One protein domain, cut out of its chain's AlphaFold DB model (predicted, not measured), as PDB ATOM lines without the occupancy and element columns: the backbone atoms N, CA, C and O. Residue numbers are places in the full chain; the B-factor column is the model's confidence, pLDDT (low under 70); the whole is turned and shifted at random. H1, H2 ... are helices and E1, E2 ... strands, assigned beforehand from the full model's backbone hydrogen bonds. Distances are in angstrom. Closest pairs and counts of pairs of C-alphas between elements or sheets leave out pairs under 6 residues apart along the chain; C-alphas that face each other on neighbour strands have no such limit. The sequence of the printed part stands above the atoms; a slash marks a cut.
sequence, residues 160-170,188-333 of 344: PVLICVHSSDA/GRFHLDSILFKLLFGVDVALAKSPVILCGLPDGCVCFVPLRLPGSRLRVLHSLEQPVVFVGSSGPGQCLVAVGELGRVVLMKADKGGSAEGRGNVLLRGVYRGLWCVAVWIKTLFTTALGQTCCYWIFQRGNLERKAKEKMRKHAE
ATOM      1  N   PRO A 160      39.013 -42.937  75.108       91.00
ATOM      2  CA  PRO A 160      38.716 -41.725  75.850       91.00
ATOM      3  C   PRO A 160      38.838 -41.970  77.360       91.00
ATOM      4  O   PRO A 160      38.647 -43.082  77.845       91.00
ATOM      5  N   VAL A 161      39.100 -40.905  78.114       90.81
ATOM      6  CA  VAL A 161      39.112 -40.929  79.580       90.81
ATOM      7  C   VAL A 161      37.719 -40.591  80.091       90.81
ATOM      8  O   VAL A 161      37.196 -39.524  79.767       90.81
ATOM      9  N   LEU A 162      37.132 -41.444  80.928       92.12
ATOM     10  CA  LEU A 162      35.815 -41.217  81.520       92.12
ATOM     11  C   LEU A 162      35.889 -41.290  83.048       92.12
ATOM     12  O   LEU A 162      36.307 -42.291  83.619       92.12
ATOM     13  N   ILE A 163      35.488 -40.212  83.721       92.12
ATOM     14  CA  ILE A 163      35.568 -40.090  85.183       92.12
ATOM     15  C   ILE A 163      34.331 -39.384  85.753       92.12
ATOM     16  O   ILE A 163      33.683 -38.577  85.087       92.12
ATOM     17  N   CYS A 164      34.005 -39.655  87.013       93.44
ATOM     18  CA  CYS A 164      32.939 -39.002  87.762       93.44
ATOM     19  C   CYS A 164      33.514 -38.091  88.844       93.44
ATOM     20  O   CYS A 164      34.321 -38.506  89.680       93.44
ATOM     21  N   VAL A 165      32.997 -36.868  88.898       93.12
ATOM     22  CA  VAL A 165      33.366 -35.862  89.886       93.12
ATOM     23  C   VAL A 165      32.186 -35.514  90.777       93.12
ATOM     24  O   VAL A 165      31.076 -35.260  90.306       93.12
ATOM     25  N   HIS A 166      32.452 -35.460  92.079       92.12
ATOM     26  CA  HIS A 166      31.504 -35.022  93.096       92.12
ATOM     27  C   HIS A 166      31.982 -33.730  93.768       92.12
ATOM     28  O   HIS A 166      33.182 -33.476  93.876       92.12
ATOM     29  N   SER A 167      31.042 -32.924  94.262       90.56
ATOM     30  CA  SER A 167      31.364 -31.837  95.192       90.56
ATOM     31  C   SER A 167      31.779 -32.433  96.539       90.56
ATOM     32  O   SER A 167      31.147 -33.364  97.041       90.56
ATOM     33  N   SER A 168      32.850 -31.912  97.125       84.56
ATOM     34  CA  SER A 168      33.197 -32.125  98.524       84.56
ATOM     35  C   SER A 168      32.420 -31.102  99.347       84.56
ATOM     36  O   SER A 168      32.757 -29.915  99.355       84.56
ATOM     37  N   ASP A 169      31.347 -31.539 100.001       70.19
ATOM     38  CA  ASP A 169      30.613 -30.704 100.951       70.19
ATOM     39  C   ASP A 169      31.460 -30.580 102.228       70.19
ATOM     40  O   ASP A 169      31.326 -31.350 103.176       70.19
ATOM     41  N   ALA A 170      32.398 -29.635 102.233       50.78
ATOM     42  CA  ALA A 170      33.203 -29.322 103.403       50.78
ATOM     43  C   ALA A 170      32.378 -28.483 104.391       50.78
ATOM     44  O   ALA A 170      32.366 -27.254 104.319       50.78
ATOM     45  N   GLY A 188      38.017 -44.185  88.602       59.84
ATOM     46  CA  GLY A 188      37.373 -43.045  87.959       59.84
ATOM     47  C   GLY A 188      36.473 -42.170  88.838       59.84
ATOM     48  O   GLY A 188      35.640 -41.460  88.283       59.84
ATOM     49  N   ARG A 189      36.601 -42.168  90.173       78.12
ATOM     50  CA  ARG A 189      35.834 -41.252  91.047       78.12
ATOM     51  C   ARG A 189      36.730 -40.375  91.901       78.12
ATOM     52  O   ARG A 189      37.651 -40.868  92.540       78.12
ATOM     53  N   PHE A 190      36.419 -39.084  91.980       84.50
ATOM     54  CA  PHE A 190      37.026 -38.208  92.983       84.50
ATOM     55  C   PHE A 190      36.139 -37.014  93.341       84.50
ATOM     56  O   PHE A 190      35.181 -36.672  92.644       84.50
ATOM     57  N   HIS A 191      36.476 -36.372  94.457       88.94
ATOM     58  CA  HIS A 191      35.798 -35.182  94.955       88.94
ATOM     59  C   HIS A 191      36.625 -33.931  94.660       88.94
ATOM     60  O   HIS A 191      37.841 -33.935  94.847       88.94
ATOM     61  N   LEU A 192      35.967 -32.855  94.231       90.31
ATOM     62  CA  LEU A 192      36.558 -31.520  94.150       90.31
ATOM     63  C   LEU A 192      36.065 -30.652  95.303       90.31
ATOM     64  O   LEU A 192      34.925 -30.781  95.741       90.31
ATOM     65  N   ASP A 193      36.911 -29.735  95.761       89.94
ATOM     66  CA  ASP A 193      36.528 -28.686  96.701       89.94
ATOM     67  C   ASP A 193      35.265 -27.956  96.207       89.94
ATOM     68  O   ASP A 193      35.154 -27.636  95.021       89.94
ATOM     69  N   SER A 194      34.311 -27.689  97.107       89.25
ATOM     70  CA  SER A 194      33.012 -27.092  96.753       89.25
ATOM     71  C   SER A 194      33.148 -25.784  95.964       89.25
ATOM     72  O   SER A 194      32.348 -25.516  95.066       89.25
ATOM     73  N   ILE A 195      34.160 -24.961  96.270       90.12
ATOM     74  CA  ILE A 195      34.398 -23.696  95.572       90.12
ATOM     75  C   ILE A 195      34.834 -23.980  94.139       90.12
ATOM     76  O   ILE A 195      34.251 -23.430  93.208       90.12
ATOM     77  N   LEU A 196      35.819 -24.860  93.956       90.88
ATOM     78  CA  LEU A 196      36.293 -25.234  92.627       90.88
ATOM     79  C   LEU A 196      35.183 -25.900  91.807       90.88
ATOM     80  O   LEU A 196      34.983 -25.554  90.647       90.88
ATOM     81  N   PHE A 197      34.418 -26.802  92.418       92.69
ATOM     82  CA  PHE A 197      33.301 -27.480  91.768       92.69
ATOM     83  C   PHE A 197      32.262 -26.476  91.239       92.69
ATOM     84  O   PHE A 197      31.867 -26.545  90.075       92.69
ATOM     85  N   LYS A 198      31.868 -25.494  92.065       92.94
ATOM     86  CA  LYS A 198      30.945 -24.414  91.671       92.94
ATOM     87  C   LYS A 198      31.503 -23.561  90.537       92.94
ATOM     88  O   LYS A 198      30.757 -23.212  89.628       92.94
ATOM     89  N   LEU A 199      32.794 -23.235  90.584       91.94
ATOM     90  CA  LEU A 199      33.434 -22.405  89.565       91.94
ATOM     91  C   LEU A 199      33.593 -23.121  88.216       91.94
ATOM     92  O   LEU A 199      33.573 -22.458  87.185       91.94
ATOM     93  N   LEU A 200      33.778 -24.446  88.206       92.88
ATOM     94  CA  LEU A 200      33.946 -25.216  86.968       92.88
ATOM     95  C   LEU A 200      32.614 -25.623  86.340       92.88
ATOM     96  O   LEU A 200      32.462 -25.559  85.123       92.88
ATOM     97  N   PHE A 201      31.650 -26.054  87.154       93.19
ATOM     98  CA  PHE A 201      30.428 -26.681  86.641       93.19
ATOM     99  C   PHE A 201      29.186 -25.796  86.771       93.19
ATOM    100  O   PHE A 201      28.203 -26.012  86.054       93.19
ATOM    101  N   GLY A 202      29.253 -24.767  87.616       91.94
ATOM    102  CA  GLY A 202      28.168 -23.839  87.901       91.94
ATOM    103  C   GLY A 202      27.536 -24.069  89.273       91.94
ATOM    104  O   GLY A 202      27.593 -25.159  89.850       91.94
ATOM    105  N   VAL A 203      26.905 -23.016  89.795       91.38
ATOM    106  CA  VAL A 203      26.256 -23.021  91.114       91.38
ATOM    107  C   VAL A 203      25.070 -23.985  91.144       91.38
ATOM    108  O   VAL A 203      24.946 -24.742  92.102       91.38
ATOM    109  N   ASP A 204      24.266 -24.039  90.080       92.06
ATOM    110  CA  ASP A 204      23.079 -24.905  90.006       92.06
ATOM    111  C   ASP A 204      23.437 -26.391  90.126       92.06
ATOM    112  O   ASP A 204      22.780 -27.145  90.841       92.06
ATOM    113  N   VAL A 205      24.541 -26.805  89.490       92.69
ATOM    114  CA  VAL A 205      25.061 -28.180  89.572       92.69
ATOM    115  C   VAL A 205      25.429 -28.529  91.010       92.69
ATOM    116  O   VAL A 205      25.108 -29.617  91.495       92.69
ATOM    117  N   ALA A 206      26.100 -27.600  91.694       91.31
ATOM    118  CA  ALA A 206      26.535 -27.785  93.069       91.31
ATOM    119  C   ALA A 206      25.352 -27.820  94.043       91.31
ATOM    120  O   ALA A 206      25.319 -28.677  94.923       91.31
ATOM    121  N   LEU A 207      24.369 -26.930  93.873       90.75
ATOM    122  CA  LEU A 207      23.161 -26.889  94.703       90.75
ATOM    123  C   LEU A 207      22.315 -28.155  94.537       90.75
ATOM    124  O   LEU A 207      21.848 -28.710  95.527       90.75
ATOM    125  N   ALA A 208      22.200 -28.669  93.311       90.81
ATOM    126  CA  ALA A 208      21.538 -29.942  93.034       90.81
ATOM    127  C   ALA A 208      22.327 -31.166  93.538       90.81
ATOM    128  O   ALA A 208      21.871 -32.302  93.382       90.81
ATOM    129  N   LYS A 209      23.539 -30.962  94.085       91.00
ATOM    130  CA  LYS A 209      24.493 -32.021  94.446       91.00
ATOM    131  C   LYS A 209      24.637 -33.043  93.318       91.00
ATOM    132  O   LYS A 209      24.669 -34.255  93.548       91.00
ATOM    133  N   SER A 210      24.624 -32.559  92.078       91.69
ATOM    134  CA  SER A 210      24.645 -33.417  90.904       91.69
ATOM    135  C   SER A 210      26.070 -33.910  90.671       91.69
ATOM    136  O   SER A 210      26.949 -33.072  90.476       91.69
ATOM    137  N   PRO A 211      26.323 -35.232  90.610       93.31
ATOM    138  CA  PRO A 211      27.573 -35.728  90.052       93.31
ATOM    139  C   PRO A 211      27.749 -35.230  88.616       93.31
ATOM    140  O   PRO A 211      26.769 -35.022  87.887       93.31
ATOM    141  N   VAL A 212      29.005 -35.024  88.234       95.19
ATOM    142  CA  VAL A 212      29.407 -34.562  86.906       95.19
ATOM    143  C   VAL A 212      30.281 -35.626  86.271       95.19
ATOM    144  O   VAL A 212      31.278 -36.039  86.858       95.19
ATOM    145  N   ILE A 213      29.924 -36.049  85.066       95.12
ATOM    146  CA  ILE A 213      30.803 -36.876  84.246       95.12
ATOM    147  C   ILE A 213      31.770 -35.955  83.521       95.12
ATOM    148  O   ILE A 213      31.334 -34.973  82.922       95.12
ATOM    149  N   LEU A 214      33.058 -36.267  83.587       95.06
ATOM    150  CA  LEU A 214      34.125 -35.620  82.838       95.06
ATOM    151  C   LEU A 214      34.664 -36.605  81.795       95.06
ATOM    152  O   LEU A 214      34.928 -37.768  82.102       95.06
ATOM    153  N   CYS A 215      34.837 -36.114  80.574       94.12
ATOM    154  CA  CYS A 215      35.307 -36.865  79.420       94.12
ATOM    155  C   CYS A 215      36.573 -36.201  78.881       94.12
ATOM    156  O   CYS A 215      36.529 -35.034  78.494       94.12
ATOM    157  N   GLY A 216      37.686 -36.923  78.848       93.94
ATOM    158  CA  GLY A 216      38.867 -36.556  78.076       93.94
ATOM    159  C   GLY A 216      38.818 -37.249  76.722       93.94
ATOM    160  O   GLY A 216      38.888 -38.472  76.665       93.94
ATOM    161  N   LEU A 217      38.673 -36.484  75.645       93.12
ATOM    162  CA  LEU A 217      38.487 -37.022  74.302       93.12
ATOM    163  C   LEU A 217      39.816 -37.088  73.518       93.12
ATOM    164  O   LEU A 217      40.714 -36.263  73.728       93.12
ATOM    165  N   PRO A 218      39.951 -38.037  72.574       90.19
ATOM    166  CA  PRO A 218      41.078 -38.103  71.641       90.19
ATOM    167  C   PRO A 218      41.261 -36.866  70.752       90.19
ATOM    168  O   PRO A 218      42.370 -36.618  70.297       90.19
ATOM    169  N   ASP A 219      40.217 -36.060  70.542       88.56
ATOM    170  CA  ASP A 219      40.309 -34.770  69.830       88.56
ATOM    171  C   ASP A 219      40.940 -33.649  70.688       88.56
ATOM    172  O   ASP A 219      41.140 -32.521  70.239       88.56
ATOM    173  N   GLY A 220      41.272 -33.965  71.942       90.50
ATOM    174  CA  GLY A 220      41.879 -33.064  72.909       90.50
ATOM    175  C   GLY A 220      40.902 -32.232  73.721       90.50
ATOM    176  O   GLY A 220      41.343 -31.450  74.570       90.50
ATOM    177  N   CYS A 221      39.597 -32.403  73.529       92.69
ATOM    178  CA  CYS A 221      38.601 -31.742  74.352       92.69
ATOM    179  C   CYS A 221      38.441 -32.443  75.708       92.69
ATOM    180  O   CYS A 221      38.332 -33.663  75.815       92.69
ATOM    181  N   VAL A 222      38.378 -31.639  76.765       93.94
ATOM    182  CA  VAL A 222      37.904 -32.032  78.090       93.94
ATOM    183  C   VAL A 222      36.483 -31.506  78.219       93.94
ATOM    184  O   VAL A 222      36.274 -30.293  78.253       93.94
ATOM    185  N   CYS A 223      35.511 -32.406  78.290       94.75
ATOM    186  CA  CYS A 223      34.085 -32.095  78.273       94.75
ATOM    187  C   CYS A 223      33.397 -32.617  79.528       94.75
ATOM    188  O   CYS A 223      33.918 -33.502  80.199       94.75
ATOM    189  N   PHE A 224      32.221 -32.086  79.856       95.06
ATOM    190  CA  PHE A 224      31.483 -32.515  81.033       95.06
ATOM    191  C   PHE A 224      29.967 -32.481  80.868       95.06
ATOM    192  O   PHE A 224      29.428 -31.691  80.087       95.06
ATOM    193  N   VAL A 225      29.280 -33.302  81.663       95.19
ATOM    194  CA  VAL A 225      27.816 -33.327  81.755       95.19
ATOM    195  C   VAL A 225      27.342 -33.597  83.195       95.19
ATOM    196  O   VAL A 225      27.757 -34.581  83.814       95.19
ATOM    197  N   PRO A 226      26.481 -32.738  83.770       94.19
ATOM    198  CA  PRO A 226      25.797 -33.023  85.031       94.19
ATOM    199  C   PRO A 226      24.750 -34.134  84.874       94.19
ATOM    200  O   PRO A 226      23.955 -34.102  83.940       94.19
ATOM    201  N   LEU A 227      24.700 -35.090  85.805       91.44
ATOM    202  CA  LEU A 227      23.758 -36.216  85.723       91.44
ATOM    203  C   LEU A 227      22.327 -35.901  86.186       91.44
ATOM    204  O   LEU A 227      21.389 -36.540  85.721       91.44
ATOM    205  N   ARG A 228      22.139 -34.977  87.135       87.88
ATOM    206  CA  ARG A 228      20.843 -34.746  87.809       87.88
ATOM    207  C   ARG A 228      20.154 -33.444  87.412       87.88
ATOM    208  O   ARG A 228      19.115 -33.122  87.979       87.88
ATOM    209  N   LEU A 229      20.719 -32.684  86.476       87.88
ATOM    210  CA  LEU A 229      20.103 -31.439  86.025       87.88
ATOM    211  C   LEU A 229      19.267 -31.659  84.756       87.88
ATOM    212  O   LEU A 229      19.793 -32.188  83.768       87.88
ATOM    213  N   PRO A 230      17.995 -31.222  84.737       83.12
ATOM    214  CA  PRO A 230      17.177 -31.268  83.534       83.12
ATOM    215  C   PRO A 230      17.762 -30.346  82.457       83.12
ATOM    216  O   PRO A 230      18.310 -29.287  82.755       83.12
ATOM    217  N   GLY A 231      17.664 -30.756  81.191       83.31
ATOM    218  CA  GLY A 231      18.192 -29.974  80.067       83.31
ATOM    219  C   GLY A 231      19.721 -29.898  80.003       83.31
ATOM    220  O   GLY A 231      20.251 -29.072  79.257       83.31
ATOM    221  N   SER A 232      20.430 -30.746  80.761       87.56
ATOM    222  CA  SER A 232      21.888 -30.859  80.684       87.56
ATOM    223  C   SER A 232      22.349 -31.096  79.249       87.56
ATOM    224  O   SER A 232      21.671 -31.733  78.447       87.56
ATOM    225  N   ARG A 233      23.523 -30.567  78.922       89.12
ATOM    226  CA  ARG A 233      24.186 -30.767  77.633       89.12
ATOM    227  C   ARG A 233      25.653 -31.057  77.888       89.12
ATOM    228  O   ARG A 233      26.198 -30.622  78.906       89.12
ATOM    229  N   LEU A 234      26.280 -31.764  76.957       90.88
ATOM    230  CA  LEU A 234      27.723 -31.944  76.961       90.88
ATOM    231  C   LEU A 234      28.383 -30.584  76.697       90.88
ATOM    232  O   LEU A 234      28.093 -29.933  75.693       90.88
ATOM    233  N   ARG A 235      29.211 -30.117  77.634       92.69
ATOM    234  CA  ARG A 235      29.886 -28.813  77.569       92.69
ATOM    235  C   ARG A 235      31.390 -28.999  77.535       92.69
ATOM    236  O   ARG A 235      31.923 -29.785  78.312       92.69
ATOM    237  N   VAL A 236      32.078 -28.240  76.688       93.12
ATOM    238  CA  VAL A 236      33.545 -28.211  76.672       93.12
ATOM    239  C   VAL A 236      34.033 -27.375  77.849       93.12
ATOM    240  O   VAL A 236      33.670 -26.209  77.981       93.12
ATOM    241  N   LEU A 237      34.855 -27.976  78.703       93.56
ATOM    242  CA  LEU A 237      35.554 -27.292  79.786       93.56
ATOM    243  C   LEU A 237      36.876 -26.699  79.291       93.56
ATOM    244  O   LEU A 237      37.237 -25.578  79.647       93.56
ATOM    245  N   HIS A 238      37.618 -27.464  78.484       92.50
ATOM    246  CA  HIS A 238      38.907 -27.042  77.947       92.50
ATOM    247  C   HIS A 238      39.294 -27.814  76.686       92.50
ATOM    248  O   HIS A 238      38.829 -28.930  76.496       92.50
ATOM    249  N   SER A 239      40.196 -27.264  75.870       92.62
ATOM    250  CA  SER A 239      40.863 -28.007  74.796       92.62
ATOM    251  C   SER A 239      42.370 -28.012  75.023       92.62
ATOM    252  O   SER A 239      42.986 -26.958  75.195       92.62
ATOM    253  N   LEU A 240      42.959 -29.206  75.057       90.44
ATOM    254  CA  LEU A 240      44.406 -29.398  75.076       90.44
ATOM    255  C   LEU A 240      45.014 -29.310  73.669       90.44
ATOM    256  O   LEU A 240      46.231 -29.170  73.572       90.44
ATOM    257  N   GLU A 241      44.205 -29.355  72.601       89.88
ATOM    258  CA  GLU A 241      44.637 -29.466  71.188       89.88
ATOM    259  C   GLU A 241      45.530 -30.695  70.917       89.88
ATOM    260  O   GLU A 241      46.337 -30.718  69.991       89.88
ATOM    261  N   GLN A 242      45.439 -31.704  71.779       89.12
ATOM    262  CA  GLN A 242      46.122 -32.988  71.671       89.12
ATOM    263  C   GLN A 242      45.316 -34.035  72.448       89.12
ATOM    264  O   GLN A 242      44.697 -33.646  73.444       89.12
ATOM    265  N   PRO A 243      45.371 -35.331  72.087       89.31
ATOM    266  CA  PRO A 243      44.586 -36.373  72.746       89.31
ATOM    267  C   PRO A 243      44.725 -36.337  74.267       89.31
ATOM    268  O   PRO A 243      45.846 -36.306  74.786       89.31
ATOM    269  N   VAL A 244      43.600 -36.312  74.985       90.50
ATOM    270  CA  VAL A 244      43.604 -36.361  76.453       90.50
ATOM    271  C   VAL A 244      43.930 -37.786  76.889       90.50
ATOM    272  O   VAL A 244      43.255 -38.723  76.485       90.50
ATOM    273  N   VAL A 245      44.948 -37.942  77.735       87.69
ATOM    274  CA  VAL A 245      45.389 -39.253  78.251       87.69
ATOM    275  C   VAL A 245      45.116 -39.419  79.740       87.69
ATOM    276  O   VAL A 245      45.133 -40.531  80.250       87.69
ATOM    277  N   PHE A 246      44.867 -38.322  80.461       88.12
ATOM    278  CA  PHE A 246      44.578 -38.372  81.888       88.12
ATOM    279  C   PHE A 246      43.722 -37.187  82.325       88.12
ATOM    280  O   PHE A 246      43.976 -36.043  81.936       88.12
ATOM    281  N   VAL A 247      42.758 -37.454  83.206       89.88
ATOM    282  CA  VAL A 247      42.021 -36.433  83.955       89.88
ATOM    283  C   VAL A 247      41.919 -36.882  85.409       89.88
ATOM    284  O   VAL A 247      41.527 -38.008  85.695       89.88
ATOM    285  N   GLY A 248      42.259 -35.996  86.340       88.56
ATOM    286  CA  GLY A 248      42.253 -36.305  87.767       88.56
ATOM    287  C   GLY A 248      42.179 -35.056  88.631       88.56
ATOM    288  O   GLY A 248      42.097 -33.940  88.123       88.56
ATOM    289  N   SER A 249      42.242 -35.225  89.948       84.38
ATOM    290  CA  SER A 249      42.366 -34.109  90.892       84.38
ATOM    291  C   SER A 249      43.617 -34.241  91.748       84.38
ATOM    292  O   SER A 249      44.095 -35.350  91.994       84.38
ATOM    293  N   SER A 250      44.164 -33.115  92.216       74.38
ATOM    294  CA  SER A 250      45.120 -33.165  93.327       74.38
ATOM    295  C   SER A 250      44.389 -33.246  94.652       74.38
ATOM    296  O   SER A 250      43.232 -32.842  94.762       74.38
ATOM    297  N   GLY A 251      45.080 -33.749  95.676       65.00
ATOM    298  CA  GLY A 251      44.491 -33.947  96.996       65.00
ATOM    299  C   GLY A 251      43.837 -32.685  97.576       65.00
ATOM    300  O   GLY A 251      44.002 -31.562  97.092       65.00
ATOM    301  N   PRO A 252      43.214 -32.851  98.740       67.62
ATOM    302  CA  PRO A 252      41.747 -32.843  98.957       67.62
ATOM    303  C   PRO A 252      40.866 -32.150  97.882       67.62
ATOM    304  O   PRO A 252      40.068 -31.275  98.207       67.62
ATOM    305  N   GLY A 253      40.997 -32.498  96.596       74.00
ATOM    306  CA  GLY A 253      40.142 -31.947  95.537       74.00
ATOM    307  C   GLY A 253      40.403 -30.475  95.203       74.00
ATOM    308  O   GLY A 253      39.532 -29.800  94.660       74.00
ATOM    309  N   GLN A 254      41.578 -29.944  95.552       83.12
ATOM    310  CA  GLN A 254      41.875 -28.509  95.421       83.12
ATOM    311  C   GLN A 254      42.168 -28.067  93.983       83.12
ATOM    312  O   GLN A 254      42.202 -26.865  93.706       83.12
ATOM    313  N   CYS A 255      42.403 -29.013  93.075       87.00
ATOM    314  CA  CYS A 255      42.562 -28.732  91.658       87.00
ATOM    315  C   CYS A 255      42.022 -29.874  90.795       87.00
ATOM    316  O   CYS A 255      41.963 -31.022  91.234       87.00
ATOM    317  N   LEU A 256      41.690 -29.542  89.551       90.50
ATOM    318  CA  LEU A 256      41.465 -30.483  88.464       90.50
ATOM    319  C   LEU A 256      42.677 -30.429  87.524       90.50
ATOM    320  O   LEU A 256      43.159 -29.347  87.188       90.50
ATOM    321  N   VAL A 257      43.173 -31.590  87.113       90.75
ATOM    322  CA  VAL A 257      44.309 -31.753  86.204       90.75
ATOM    323  C   VAL A 257      43.824 -32.493  84.970       90.75
ATOM    324  O   VAL A 257      43.213 -33.551  85.095       90.75
ATOM    325  N   ALA A 258      44.148 -31.975  83.791       91.31
ATOM    326  CA  ALA A 258      44.047 -32.701  82.533       91.31
ATOM    327  C   ALA A 258      45.424 -32.743  81.866       91.31
ATOM    328  O   ALA A 258      46.129 -31.732  81.818       91.31
ATOM    329  N   VAL A 259      45.810 -33.912  81.367       89.50
ATOM    330  CA  VAL A 259      47.078 -34.129  80.665       89.50
ATOM    331  C   VAL A 259      46.777 -34.763  79.326       89.50
ATOM    332  O   VAL A 259      45.976 -35.693  79.242       89.50
ATOM    333  N   GLY A 260      47.421 -34.263  78.279       88.69
ATOM    334  CA  GLY A 260      47.350 -34.894  76.972       88.69
ATOM    335  C   GLY A 260      48.664 -35.553  76.576       88.69
ATOM    336  O   GLY A 260      49.700 -35.352  77.208       88.69
ATOM    337  N   GLU A 261      48.615 -36.293  75.483       85.06
ATOM    338  CA  GLU A 261      49.668 -37.206  75.043       85.06
ATOM    339  C   GLU A 261      51.011 -36.519  74.744       85.06
ATOM    340  O   GLU A 261      52.056 -36.975  75.204       85.06
ATOM    341  N   LEU A 262      51.011 -35.361  74.069       82.94
ATOM    342  CA  LEU A 262      52.244 -34.588  73.801       82.94
ATOM    343  C   LEU A 262      52.643 -33.698  74.997       82.94
ATOM    344  O   LEU A 262      53.369 -32.716  74.851       82.94
ATOM    345  N   GLY A 263      52.108 -34.040  76.176       80.75
ATOM    346  CA  GLY A 263      52.395 -33.504  77.501       80.75
ATOM    347  C   GLY A 263      52.061 -32.044  77.761       80.75
ATOM    348  O   GLY A 263      52.569 -31.465  78.718       80.75
ATOM    349  N   ARG A 264      51.155 -31.439  76.990       86.12
ATOM    350  CA  ARG A 264      50.366 -30.312  77.489       86.12
ATOM    351  C   ARG A 264      49.583 -30.730  78.735       86.12
ATOM    352  O   ARG A 264      48.881 -31.743  78.739       86.12
ATOM    353  N   VAL A 265      49.717 -29.922  79.776       86.56
ATOM    354  CA  VAL A 265      49.059 -30.090  81.070       86.56
ATOM    355  C   VAL A 265      48.273 -28.830  81.373       86.56
ATOM    356  O   VAL A 265      48.783 -27.715  81.235       86.56
ATOM    357  N   VAL A 266      47.044 -29.027  81.826       89.06
ATOM    358  CA  VAL A 266      46.169 -27.976  82.318       89.06
ATOM    359  C   VAL A 266      45.817 -28.260  83.764       89.06
ATOM    360  O   VAL A 266      45.306 -29.326  84.096       89.06
ATOM    361  N   LEU A 267      46.081 -27.273  84.615       89.06
ATOM    362  CA  LEU A 267      45.675 -27.256  86.010       89.06
ATOM    363  C   LEU A 267      44.601 -26.189  86.204       89.06
ATOM    364  O   LEU A 267      44.837 -25.021  85.902       89.06
ATOM    365  N   MET A 268      43.467 -26.576  86.774       89.44
ATOM    366  CA  MET A 268      42.399 -25.665  87.173       89.44
ATOM    367  C   MET A 268      42.293 -25.671  88.691       89.44
ATOM    368  O   MET A 268      42.039 -26.713  89.295       89.44
ATOM    369  N   LYS A 269      42.493 -24.516  89.323       88.00
ATOM    370  CA  LYS A 269      42.348 -24.346  90.774       88.00
ATOM    371  C   LYS A 269      41.504 -23.113  91.080       88.00
ATOM    372  O   LYS A 269      41.524 -22.144  90.320       88.00
ATOM    373  N   ALA A 270      40.824 -23.133  92.219       84.81
ATOM    374  CA  ALA A 270      40.164 -21.945  92.739       84.81
ATOM    375  C   ALA A 270      41.230 -20.975  93.262       84.81
ATOM    376  O   ALA A 270      42.160 -21.400  93.963       84.81
ATOM    377  N   ASP A 271      41.116 -19.690  92.930       77.56
ATOM    378  CA  ASP A 271      41.975 -18.690  93.549       77.56
ATOM    379  C   ASP A 271      41.635 -18.531  95.042       77.56
ATOM    380  O   ASP A 271      40.468 -18.497  95.438       77.56
ATOM    381  N   LYS A 272      42.671 -18.439  95.880       63.56
ATOM    382  CA  LYS A 272      42.563 -18.169  97.323       63.56
ATOM    383  C   LYS A 272      42.948 -16.714  97.634       63.56
ATOM    384  O   LYS A 272      43.548 -16.448  98.672       63.56
ATOM    385  N   GLY A 273      42.654 -15.786  96.724       52.94
ATOM    386  CA  GLY A 273      42.890 -14.355  96.899       52.94
ATOM    387  C   GLY A 273      41.796 -13.694  97.740       52.94
ATOM    388  O   GLY A 273      40.623 -13.725  97.381       52.94
ATOM    389  N   GLY A 274      42.175 -13.101  98.875       44.66
ATOM    390  CA  GLY A 274      41.293 -12.365  99.786       44.66
ATOM    391  C   GLY A 274      40.961 -10.942  99.329       44.66
ATOM    392  O   GLY A 274      41.162 -10.010 100.097       44.66
ATOM    393  N   SER A 275      40.463 -10.762  98.105       40.78
ATOM    394  CA  SER A 275      39.912  -9.474  97.663       40.78
ATOM    395  C   SER A 275      38.560  -9.676  96.987       40.78
ATOM    396  O   SER A 275      38.373 -10.623  96.226       40.78
ATOM    397  N   ALA A 276      37.607  -8.809  97.319       40.12
ATOM    398  CA  ALA A 276      36.178  -8.931  97.033       40.12
ATOM    399  C   ALA A 276      35.780  -8.721  95.557       40.12
ATOM    400  O   ALA A 276      34.592  -8.636  95.258       40.12
ATOM    401  N   GLU A 277      36.727  -8.698  94.622       39.09
ATOM    402  CA  GLU A 277      36.450  -8.525  93.195       39.09
ATOM    403  C   GLU A 277      37.197  -9.581  92.374       39.09
ATOM    404  O   GLU A 277      38.422  -9.605  92.313       39.09
ATOM    405  N   GLY A 278      36.431 -10.474  91.735       43.09
ATOM    406  CA  GLY A 278      36.932 -11.400  90.716       43.09
ATOM    407  C   GLY A 278      37.413 -12.755  91.238       43.09
ATOM    408  O   GLY A 278      38.594 -13.080  91.162       43.09
ATOM    409  N   ARG A 279      36.490 -13.610  91.699       45.94
ATOM    410  CA  ARG A 279      36.783 -15.017  92.032       45.94
ATOM    411  C   ARG A 279      36.999 -15.836  90.747       45.94
ATOM    412  O   ARG A 279      36.091 -16.512  90.274       45.94
ATOM    413  N   GLY A 280      38.181 -15.717  90.149       52.69
ATOM    414  CA  GLY A 280      38.567 -16.426  88.929       52.69
ATOM    415  C   GLY A 280      39.099 -17.840  89.188       52.69
ATOM    416  O   GLY A 280      39.647 -18.147  90.249       52.69
ATOM    417  N   ASN A 281      38.971 -18.709  88.185       59.50
ATOM    418  CA  ASN A 281      39.744 -19.948  88.118       59.50
ATOM    419  C   ASN A 281      41.167 -19.609  87.672       59.50
ATOM    420  O   ASN A 281      41.348 -18.956  86.644       59.50
ATOM    421  N   VAL A 282      42.185 -20.080  88.394       61.22
ATOM    422  CA  VAL A 282      43.566 -19.971  87.915       61.22
ATOM    423  C   VAL A 282      43.854 -21.178  87.035       61.22
ATOM    424  O   VAL A 282      43.921 -22.311  87.520       61.22
ATOM    425  N   LEU A 283      44.026 -20.909  85.745       68.81
ATOM    426  CA  LEU A 283      44.458 -21.875  84.747       68.81
ATOM    427  C   LEU A 283      45.984 -21.818  84.625       68.81
ATOM    428  O   LEU A 283      46.524 -20.815  84.164       68.81
ATOM    429  N   LEU A 284      46.684 -22.887  85.005       67.12
ATOM    430  CA  LEU A 284      48.112 -23.023  84.697       67.12
ATOM    431  C   LEU A 284      48.273 -23.984  83.518       67.12
ATOM    432  O   LEU A 284      47.786 -25.113  83.573       67.12
ATOM    433  N   ARG A 285      48.955 -23.524  82.463       71.56
ATOM    434  CA  ARG A 285      49.322 -24.331  81.293       71.56
ATOM    435  C   ARG A 285      50.817 -24.640  81.326       71.56
ATOM    436  O   ARG A 285      51.623 -23.746  81.568       71.56
ATOM    437  N   GLY A 286      51.176 -25.887  81.049       66.62
ATOM    438  CA  GLY A 286      52.559 -26.320  80.830       66.62
ATOM    439  C   GLY A 286      52.646 -27.264  79.635       66.62
ATOM    440  O   GLY A 286      51.648 -27.889  79.286       66.62
ATOM    441  N   VAL A 287      53.815 -27.362  78.998       65.12
ATOM    442  CA  VAL A 287      54.089 -28.300  77.893       65.12
ATOM    443  C   VAL A 287      55.307 -29.141  78.254       65.12
ATOM    444  O   VAL A 287      56.357 -28.595  78.593       65.12
ATOM    445  N   TYR A 288      55.181 -30.463  78.163       62.66
ATOM    446  CA  TYR A 288      56.211 -31.421  78.558       62.66
ATOM    447  C   TYR A 288      56.348 -32.515  77.496       62.66
ATOM    448  O   TYR A 288      55.358 -32.991  76.968       62.66
ATOM    449  N   ARG A 289      57.568 -32.939  77.152       55.09
ATOM    450  CA  ARG A 289      57.767 -34.004  76.152       55.09
ATOM    451  C   ARG A 289      57.903 -35.373  76.826       55.09
ATOM    452  O   ARG A 289      58.721 -35.516  77.729       55.09
ATOM    453  N   GLY A 290      57.149 -36.360  76.332       51.97
ATOM    454  CA  GLY A 290      57.356 -37.790  76.599       51.97
ATOM    455  C   GLY A 290      56.823 -38.313  77.936       51.97
ATOM    456  O   GLY A 290      57.587 -38.932  78.667       51.97
ATOM    457  N   LEU A 291      55.545 -38.088  78.264       55.62
ATOM    458  CA  LEU A 291      54.911 -38.697  79.443       55.62
ATOM    459  C   LEU A 291      54.446 -40.135  79.172       55.62
ATOM    460  O   LEU A 291      53.872 -40.403  78.124       55.62
ATOM    461  N   TRP A 292      54.661 -41.028  80.139       49.75
ATOM    462  CA  TRP A 292      54.230 -42.433  80.109       49.75
ATOM    463  C   TRP A 292      53.214 -42.774  81.198       49.75
ATOM    464  O   TRP A 292      52.249 -43.479  80.935       49.75
ATOM    465  N   CYS A 293      53.388 -42.252  82.412       50.22
ATOM    466  CA  CYS A 293      52.371 -42.361  83.452       50.22
ATOM    467  C   CYS A 293      52.247 -41.055  84.225       50.22
ATOM    468  O   CYS A 293      53.225 -40.315  84.369       50.22
ATOM    469  N   VAL A 294      51.038 -40.776  84.705       53.81
ATOM    470  CA  VAL A 294      50.718 -39.602  85.512       53.81
ATOM    471  C   VAL A 294      50.045 -40.073  86.790       53.81
ATOM    472  O   VAL A 294      49.013 -40.730  86.737       53.81
ATOM    473  N   ALA A 295      50.600 -39.714  87.943       52.94
ATOM    474  CA  ALA A 295      49.919 -39.867  89.223       52.94
ATOM    475  C   ALA A 295      49.886 -38.521  89.941       52.94
ATOM    476  O   ALA A 295      50.867 -37.782  89.936       52.94
ATOM    477  N   VAL A 296      48.769 -38.180  90.573       54.75
ATOM    478  CA  VAL A 296      48.653 -36.942  91.348       54.75
ATOM    479  C   VAL A 296      48.579 -37.299  92.825       54.75
ATOM    480  O   VAL A 296      47.709 -38.056  93.242       54.75
ATOM    481  N   TRP A 297      49.465 -36.737  93.643       49.53
ATOM    482  CA  TRP A 297      49.436 -36.911  95.093       49.53
ATOM    483  C   TRP A 297      49.565 -35.572  95.805       49.53
ATOM    484  O   TRP A 297      50.609 -34.928  95.739       49.53
ATOM    485  N   ILE A 298      48.514 -35.161  96.520       58.50
ATOM    486  CA  ILE A 298      48.450 -33.933  97.337       58.50
ATOM    487  C   ILE A 298      48.728 -32.650  96.531       58.50
ATOM    488  O   ILE A 298      47.794 -31.957  96.146       58.50
ATOM    489  N   LYS A 299      50.006 -32.333  96.300       50.75
ATOM    490  CA  LYS A 299      50.547 -31.178  95.564       50.75
ATOM    491  C   LYS A 299      51.708 -31.600  94.663       50.75
ATOM    492  O   LYS A 299      52.588 -30.791  94.366       50.75
ATOM    493  N   THR A 300      51.741 -32.870  94.283       46.50
ATOM    494  CA  THR A 300      52.812 -33.445  93.492       46.50
ATOM    495  C   THR A 300      52.228 -34.176  92.301       46.50
ATOM    496  O   THR A 300      51.437 -35.097  92.476       46.50
ATOM    497  N   LEU A 301      52.604 -33.756  91.095       51.34
ATOM    498  CA  LEU A 301      52.380 -34.551  89.892       51.34
ATOM    499  C   LEU A 301      53.588 -35.474  89.748       51.34
ATOM    500  O   LEU A 301      54.722 -35.008  89.722       51.34
ATOM    501  N   PHE A 302      53.378 -36.775  89.697       51.62
ATOM    502  CA  PHE A 302      54.385 -37.742  89.299       51.62
ATOM    503  C   PHE A 302      54.194 -38.004  87.819       51.62
ATOM    504  O   PHE A 302      53.094 -38.338  87.391       51.62
ATOM    505  N   THR A 303      55.258 -37.827  87.049       53.69
ATOM    506  CA  THR A 303      55.272 -38.141  85.627       53.69
ATOM    507  C   THR A 303      56.461 -39.045  85.362       53.69
ATOM    508  O   THR A 303      57.599 -38.650  85.641       53.69
ATOM    509  N   THR A 304      56.244 -40.234  84.818       51.03
ATOM    510  CA  THR A 304      57.365 -40.998  84.257       51.03
ATOM    511  C   THR A 304      57.557 -40.605  82.802       51.03
ATOM    512  O   THR A 304      56.587 -40.363  82.084       51.03
ATOM    513  N   ALA A 305      58.814 -40.486  82.391       45.34
ATOM    514  CA  ALA A 305      59.205 -40.259  81.009       45.34
ATOM    515  C   ALA A 305      60.203 -41.344  80.585       45.34
ATOM    516  O   ALA A 305      60.911 -41.892  81.434       45.34
ATOM    517  N   LEU A 306      60.246 -41.657  79.286       39.88
ATOM    518  CA  LEU A 306      61.175 -42.629  78.693       39.88
ATOM    519  C   LEU A 306      62.617 -42.354  79.157       39.88
ATOM    520  O   LEU A 306      63.194 -41.328  78.804       39.88
ATOM    521  N   GLY A 307      63.179 -43.270  79.959       45.25
ATOM    522  CA  GLY A 307      64.559 -43.185  80.463       45.25
ATOM    523  C   GLY A 307      64.739 -43.299  81.984       45.25
ATOM    524  O   GLY A 307      65.514 -42.534  82.552       45.25
ATOM    525  N   GLN A 308      64.035 -44.228  82.653       41.19
ATOM    526  CA  GLN A 308      64.204 -44.615  84.076       41.19
ATOM    527  C   GLN A 308      64.055 -43.503  85.136       41.19
ATOM    528  O   GLN A 308      64.114 -43.772  86.336       41.19
ATOM    529  N   THR A 309      63.808 -42.257  84.740       43.66
ATOM    530  CA  THR A 309      63.702 -41.131  85.665       43.66
ATOM    531  C   THR A 309      62.239 -40.827  85.959       43.66
ATOM    532  O   THR A 309      61.536 -40.171  85.190       43.66
ATOM    533  N   CYS A 310      61.779 -41.279  87.128       42.12
ATOM    534  CA  CYS A 310      60.569 -40.745  87.744       42.12
ATOM    535  C   CYS A 310      60.792 -39.252  88.020       42.12
ATOM    536  O   CYS A 310      61.536 -38.880  88.929       42.12
ATOM    537  N   CYS A 311      60.164 -38.384  87.228       43.81
ATOM    538  CA  CYS A 311      60.117 -36.964  87.536       43.81
ATOM    539  C   CYS A 311      58.931 -36.733  88.473       43.81
ATOM    540  O   CYS A 311      57.800 -37.098  88.163       43.81
ATOM    541  N   TYR A 312      59.181 -36.125  89.628       44.00
ATOM    542  CA  TYR A 312      58.113 -35.621  90.478       44.00
ATOM    543  C   TYR A 312      58.136 -34.097  90.438       44.00
ATOM    544  O   TYR A 312      59.184 -33.452  90.381       44.00
ATOM    545  N   TRP A 313      56.954 -33.516  90.455       52.59
ATOM    546  CA  TRP A 313      56.755 -32.090  90.298       52.59
ATOM    547  C   TRP A 313      56.104 -31.580  91.555       52.59
ATOM    548  O   TRP A 313      54.982 -31.969  91.837       52.59
ATOM    549  N   ILE A 314      56.791 -30.739  92.323       47.38
ATOM    550  CA  ILE A 314      56.212 -30.147  93.531       47.38
ATOM    551  C   ILE A 314      55.591 -28.811  93.139       47.38
ATOM    552  O   ILE A 314      56.293 -27.905  92.697       47.38
ATOM    553  N   PHE A 315      54.288 -28.659  93.357       45.91
ATOM    554  CA  PHE A 315      53.617 -27.374  93.201       45.91
ATOM    555  C   PHE A 315      53.950 -26.461  94.395       45.91
ATOM    556  O   PHE A 315      53.489 -26.693  95.518       45.91
ATOM    557  N   GLN A 316      54.720 -25.390  94.162       38.12
ATOM    558  CA  GLN A 316      54.953 -24.319  95.142       38.12
ATOM    559  C   GLN A 316      54.453 -22.971  94.600       38.12
ATOM    560  O   GLN A 316      54.823 -22.542  93.515       38.12
ATOM    561  N   ARG A 317      53.583 -22.301  95.374       37.62
ATOM    562  CA  ARG A 317      53.158 -20.893  95.193       37.62
ATOM    563  C   ARG A 317      52.790 -20.474  93.756       37.62
ATOM    564  O   ARG A 317      53.141 -19.391  93.313       37.62
ATOM    565  N   GLY A 318      52.026 -21.303  93.042       38.06
ATOM    566  CA  GLY A 318      51.486 -20.926  91.729       38.06
ATOM    567  C   GLY A 318      52.428 -21.134  90.546       38.06
ATOM    568  O   GLY A 318      52.038 -20.784  89.439       38.06
ATOM    569  N   ASN A 319      53.589 -21.757  90.754       39.62
ATOM    570  CA  ASN A 319      54.478 -22.181  89.678       39.62
ATOM    571  C   ASN A 319      54.665 -23.711  89.691       39.62
ATOM    572  O   ASN A 319      54.624 -24.346  90.753       39.62
ATOM    573  N   LEU A 320      54.818 -24.305  88.506       45.94
ATOM    574  CA  LEU A 320      55.037 -25.741  88.316       45.94
ATOM    575  C   LEU A 320      56.530 -25.979  88.065       45.94
ATOM    576  O   LEU A 320      57.009 -25.855  86.941       45.94
ATOM    577  N   GLU A 321      57.277 -26.300  89.125       46.31
ATOM    578  CA  GLU A 321      58.727 -26.504  89.044       46.31
ATOM    579  C   GLU A 321      59.105 -27.979  88.848       46.31
ATOM    580  O   GLU A 321      58.667 -28.865  89.593       46.31
ATOM    581  N   ARG A 322      59.992 -28.238  87.876       43.38
ATOM    582  CA  ARG A 322      60.624 -29.550  87.673       43.38
ATOM    583  C   ARG A 322      61.661 -29.781  88.759       43.38
ATOM    584  O   ARG A 322      62.655 -29.063  88.813       43.38
ATOM    585  N   LYS A 323      61.505 -30.830  89.569       46.53
ATOM    586  CA  LYS A 323      62.602 -31.345  90.401       46.53
ATOM    587  C   LYS A 323      62.903 -32.784  90.003       46.53
ATOM    588  O   LYS A 323      62.238 -33.715  90.435       46.53
ATOM    589  N   ALA A 324      63.928 -32.968  89.175       39.12
ATOM    590  CA  ALA A 324      64.514 -34.285  88.963       39.12
ATOM    591  C   ALA A 324      65.314 -34.662  90.220       39.12
ATOM    592  O   ALA A 324      66.165 -33.892  90.667       39.12
ATOM    593  N   LYS A 325      65.036 -35.816  90.832       43.19
ATOM    594  CA  LYS A 325      65.883 -36.345  91.909       43.19
ATOM    595  C   LYS A 325      65.991 -37.862  91.803       43.19
ATOM    596  O   LYS A 325      65.015 -38.565  92.032       43.19
ATOM    597  N   GLU A 326      67.225 -38.326  91.629       36.38
ATOM    598  CA  GLU A 326      67.763 -39.696  91.767       36.38
ATOM    599  C   GLU A 326      67.355 -40.438  93.072       36.38
ATOM    600  O   GLU A 326      67.701 -41.590  93.316       36.38
ATOM    601  N   LYS A 327      66.663 -39.768  94.002       38.09
ATOM    602  CA  LYS A 327      66.643 -40.112  95.431       38.09
ATOM    603  C   LYS A 327      65.460 -40.988  95.863       38.09
ATOM    604  O   LYS A 327      65.142 -41.003  97.050       38.09
ATOM    605  N   MET A 328      64.810 -41.711  94.944       35.53
ATOM    606  CA  MET A 328      63.729 -42.653  95.288       35.53
ATOM    607  C   MET A 328      64.174 -44.106  95.476       35.53
ATOM    608  O   MET A 328      63.393 -44.872  96.038       35.53
ATOM    609  N   ARG A 329      65.430 -44.477  95.169       37.50
ATOM    610  CA  ARG A 329      65.925 -45.835  95.474       37.50
ATOM    611  C   ARG A 329      65.751 -46.190  96.959       37.50
ATOM    612  O   ARG A 329      65.241 -47.247  97.288       37.50
ATOM    613  N   LYS A 330      66.023 -45.237  97.861       33.38
ATOM    614  CA  LYS A 330      65.914 -45.441  99.320       33.38
ATOM    615  C   LYS A 330      64.485 -45.442  99.875       33.38
ATOM    616  O   LYS A 330      64.283 -45.905 100.993       33.38
ATOM    617  N   HIS A 331      63.512 -44.884  99.151       34.50
ATOM    618  CA  HIS A 331      62.116 -44.884  99.599       34.50
ATOM    619  C   HIS A 331      61.368 -46.101  99.051       34.50
ATOM    620  O   HIS A 331      60.587 -46.677  99.793       34.50
ATOM    621  N   ALA A 332      61.668 -46.547  97.825       33.84
ATOM    622  CA  ALA A 332      61.152 -47.800  97.268       33.84
ATOM    623  C   ALA A 332      61.679 -49.038  98.026       33.84
ATOM    624  O   ALA A 332      60.894 -49.916  98.367       33.84
ATOM    625  N   GLU A 333      62.962 -49.053  98.415       34.78
ATOM    626  CA  GLU A 333      63.559 -50.123  99.245       34.78
ATOM    627  C   GLU A 333      62.930 -50.234 100.654       34.78
ATOM    628  O   GLU A 333      63.067 -51.258 101.317       34.78
TER     629      GLU A 333
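AT A GLANCE: This is residues 160 to 170 and 188 to 333 of the 344 residues of an uncharacterized protein of Dissostichus mawsoni (UniProt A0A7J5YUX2). Three strongly twisted sheets follow one another along the longest axis: a curled first sheet of E2, E1, E3, E4 and E5, a second of E6 to E9 partly face to face with it, and a third of E10 to E13 partly face to face with the second. The short helix H1 packs on both the first and second sheets, H2 sits beside the first, H3 ends a tail beyond the third, and residues 273 to 278 stick out as the tip of a loop. The printed part has 157 residues, with 13 named strands and 3 named helices in the order E1 E2 H1 H2 E3 to E13 H3, and its class is mostly strand. The first sheet is mixed and runs E2 E1 E3 E4 E5; the other two are antiparallel, in chain order. The whole is compact, with a radius of gyration of the C-alphas of 16.3 A and spans of 51 by 37 by 29 A.

IN THESE COORDINATES: Find C-alpha 161 at (39.112, -40.929, 79.580); from there E1 runs through residues 161 to 168, 21.7 A long. Past the cut come E2, residues 189 to 193, then H1, residues 194 to 201, 10.4 A, and H2, residues 203 to 207. Go on to E3, residues 212 to 216, E4, 221 to 226, 16.7 A, and E5, 235 to 239. E6 starts at C-alpha 244, at (43.604, -36.361, 76.453), and runs to 250, 17.2 A. E7 is 255 to 260, E8 264 to 270, 20.2 A, and E9 281 to 287, 19.5 A. Then read E10, 291 to 297, E11, 300 to 305, E12, 310 to 316, 18.9 A, and E13, 319 to 324. H3, residues 329 to 332, ends with C-alpha 332 at (61.152, -47.800, 97.268).

HOW THE PARTS SIT: Begin with E1: E2 is its parallel neighbour, with N 168 and O 192 2.7 A apart, and E3 its antiparallel one, with N 163 and O 214 at 3.0 A. E3, E4 and E5 form a meander, each strand the antiparallel neighbour of the one before; look at N 215 and O 223, 2.8 A, and N 222 and O 238, 2.8 A. H1 is on this sheet at a height of 5.4 A, over none of its strands, but only just: 2 of its 8 C-alphas fall on E2. H1 touches H2, the closest C-alphas being those of Lys 198 and Ala 206, 5.7 A. H1 is also on the sheet of E6 to E9, over E8, at a height of 8.1 A. These two sheets are face to face in a stack of sheets, three or more face to face in turn, with 63 pairs of C-alphas within 10 A. E6 to E9 form a second meander: N 248 and O 257 are 2.9 A apart, N 258 and O 266 2.9 A, N 267 and O 284 2.9 A. This sheet and that of E10 to E13 are face to face with 32 such pairs; the closest C-alphas of E6 and E10 are those of Ser 250 and Val 296, 5.5 A. E10 to E13 form a third meander, with N 295 and O 302 at 2.9 A, N 303 and O 311 at 2.9 A, and N 319 and O 316 at 3.1 A. H3 is not on any of the sheets. In H1 and H2 every O i to N i+4 pair is within hydrogen-bond range; H3 is too short for such a pair.

THE WHOLE: The two C-alphas farthest apart are those of Gly 231 and Lys 330, 53.7 A. Residues 171 to 187 are not printed, and C-alphas 170 and 188 are 21.1 A apart across that cut. Of the links that are printed whole, E4 to E5 and E8 to E9 are short and the others tight. Mean pLDDT of the printed part is 72.3; it is under 70 at 65 residues, among them 272 to 284 and 286 to 333.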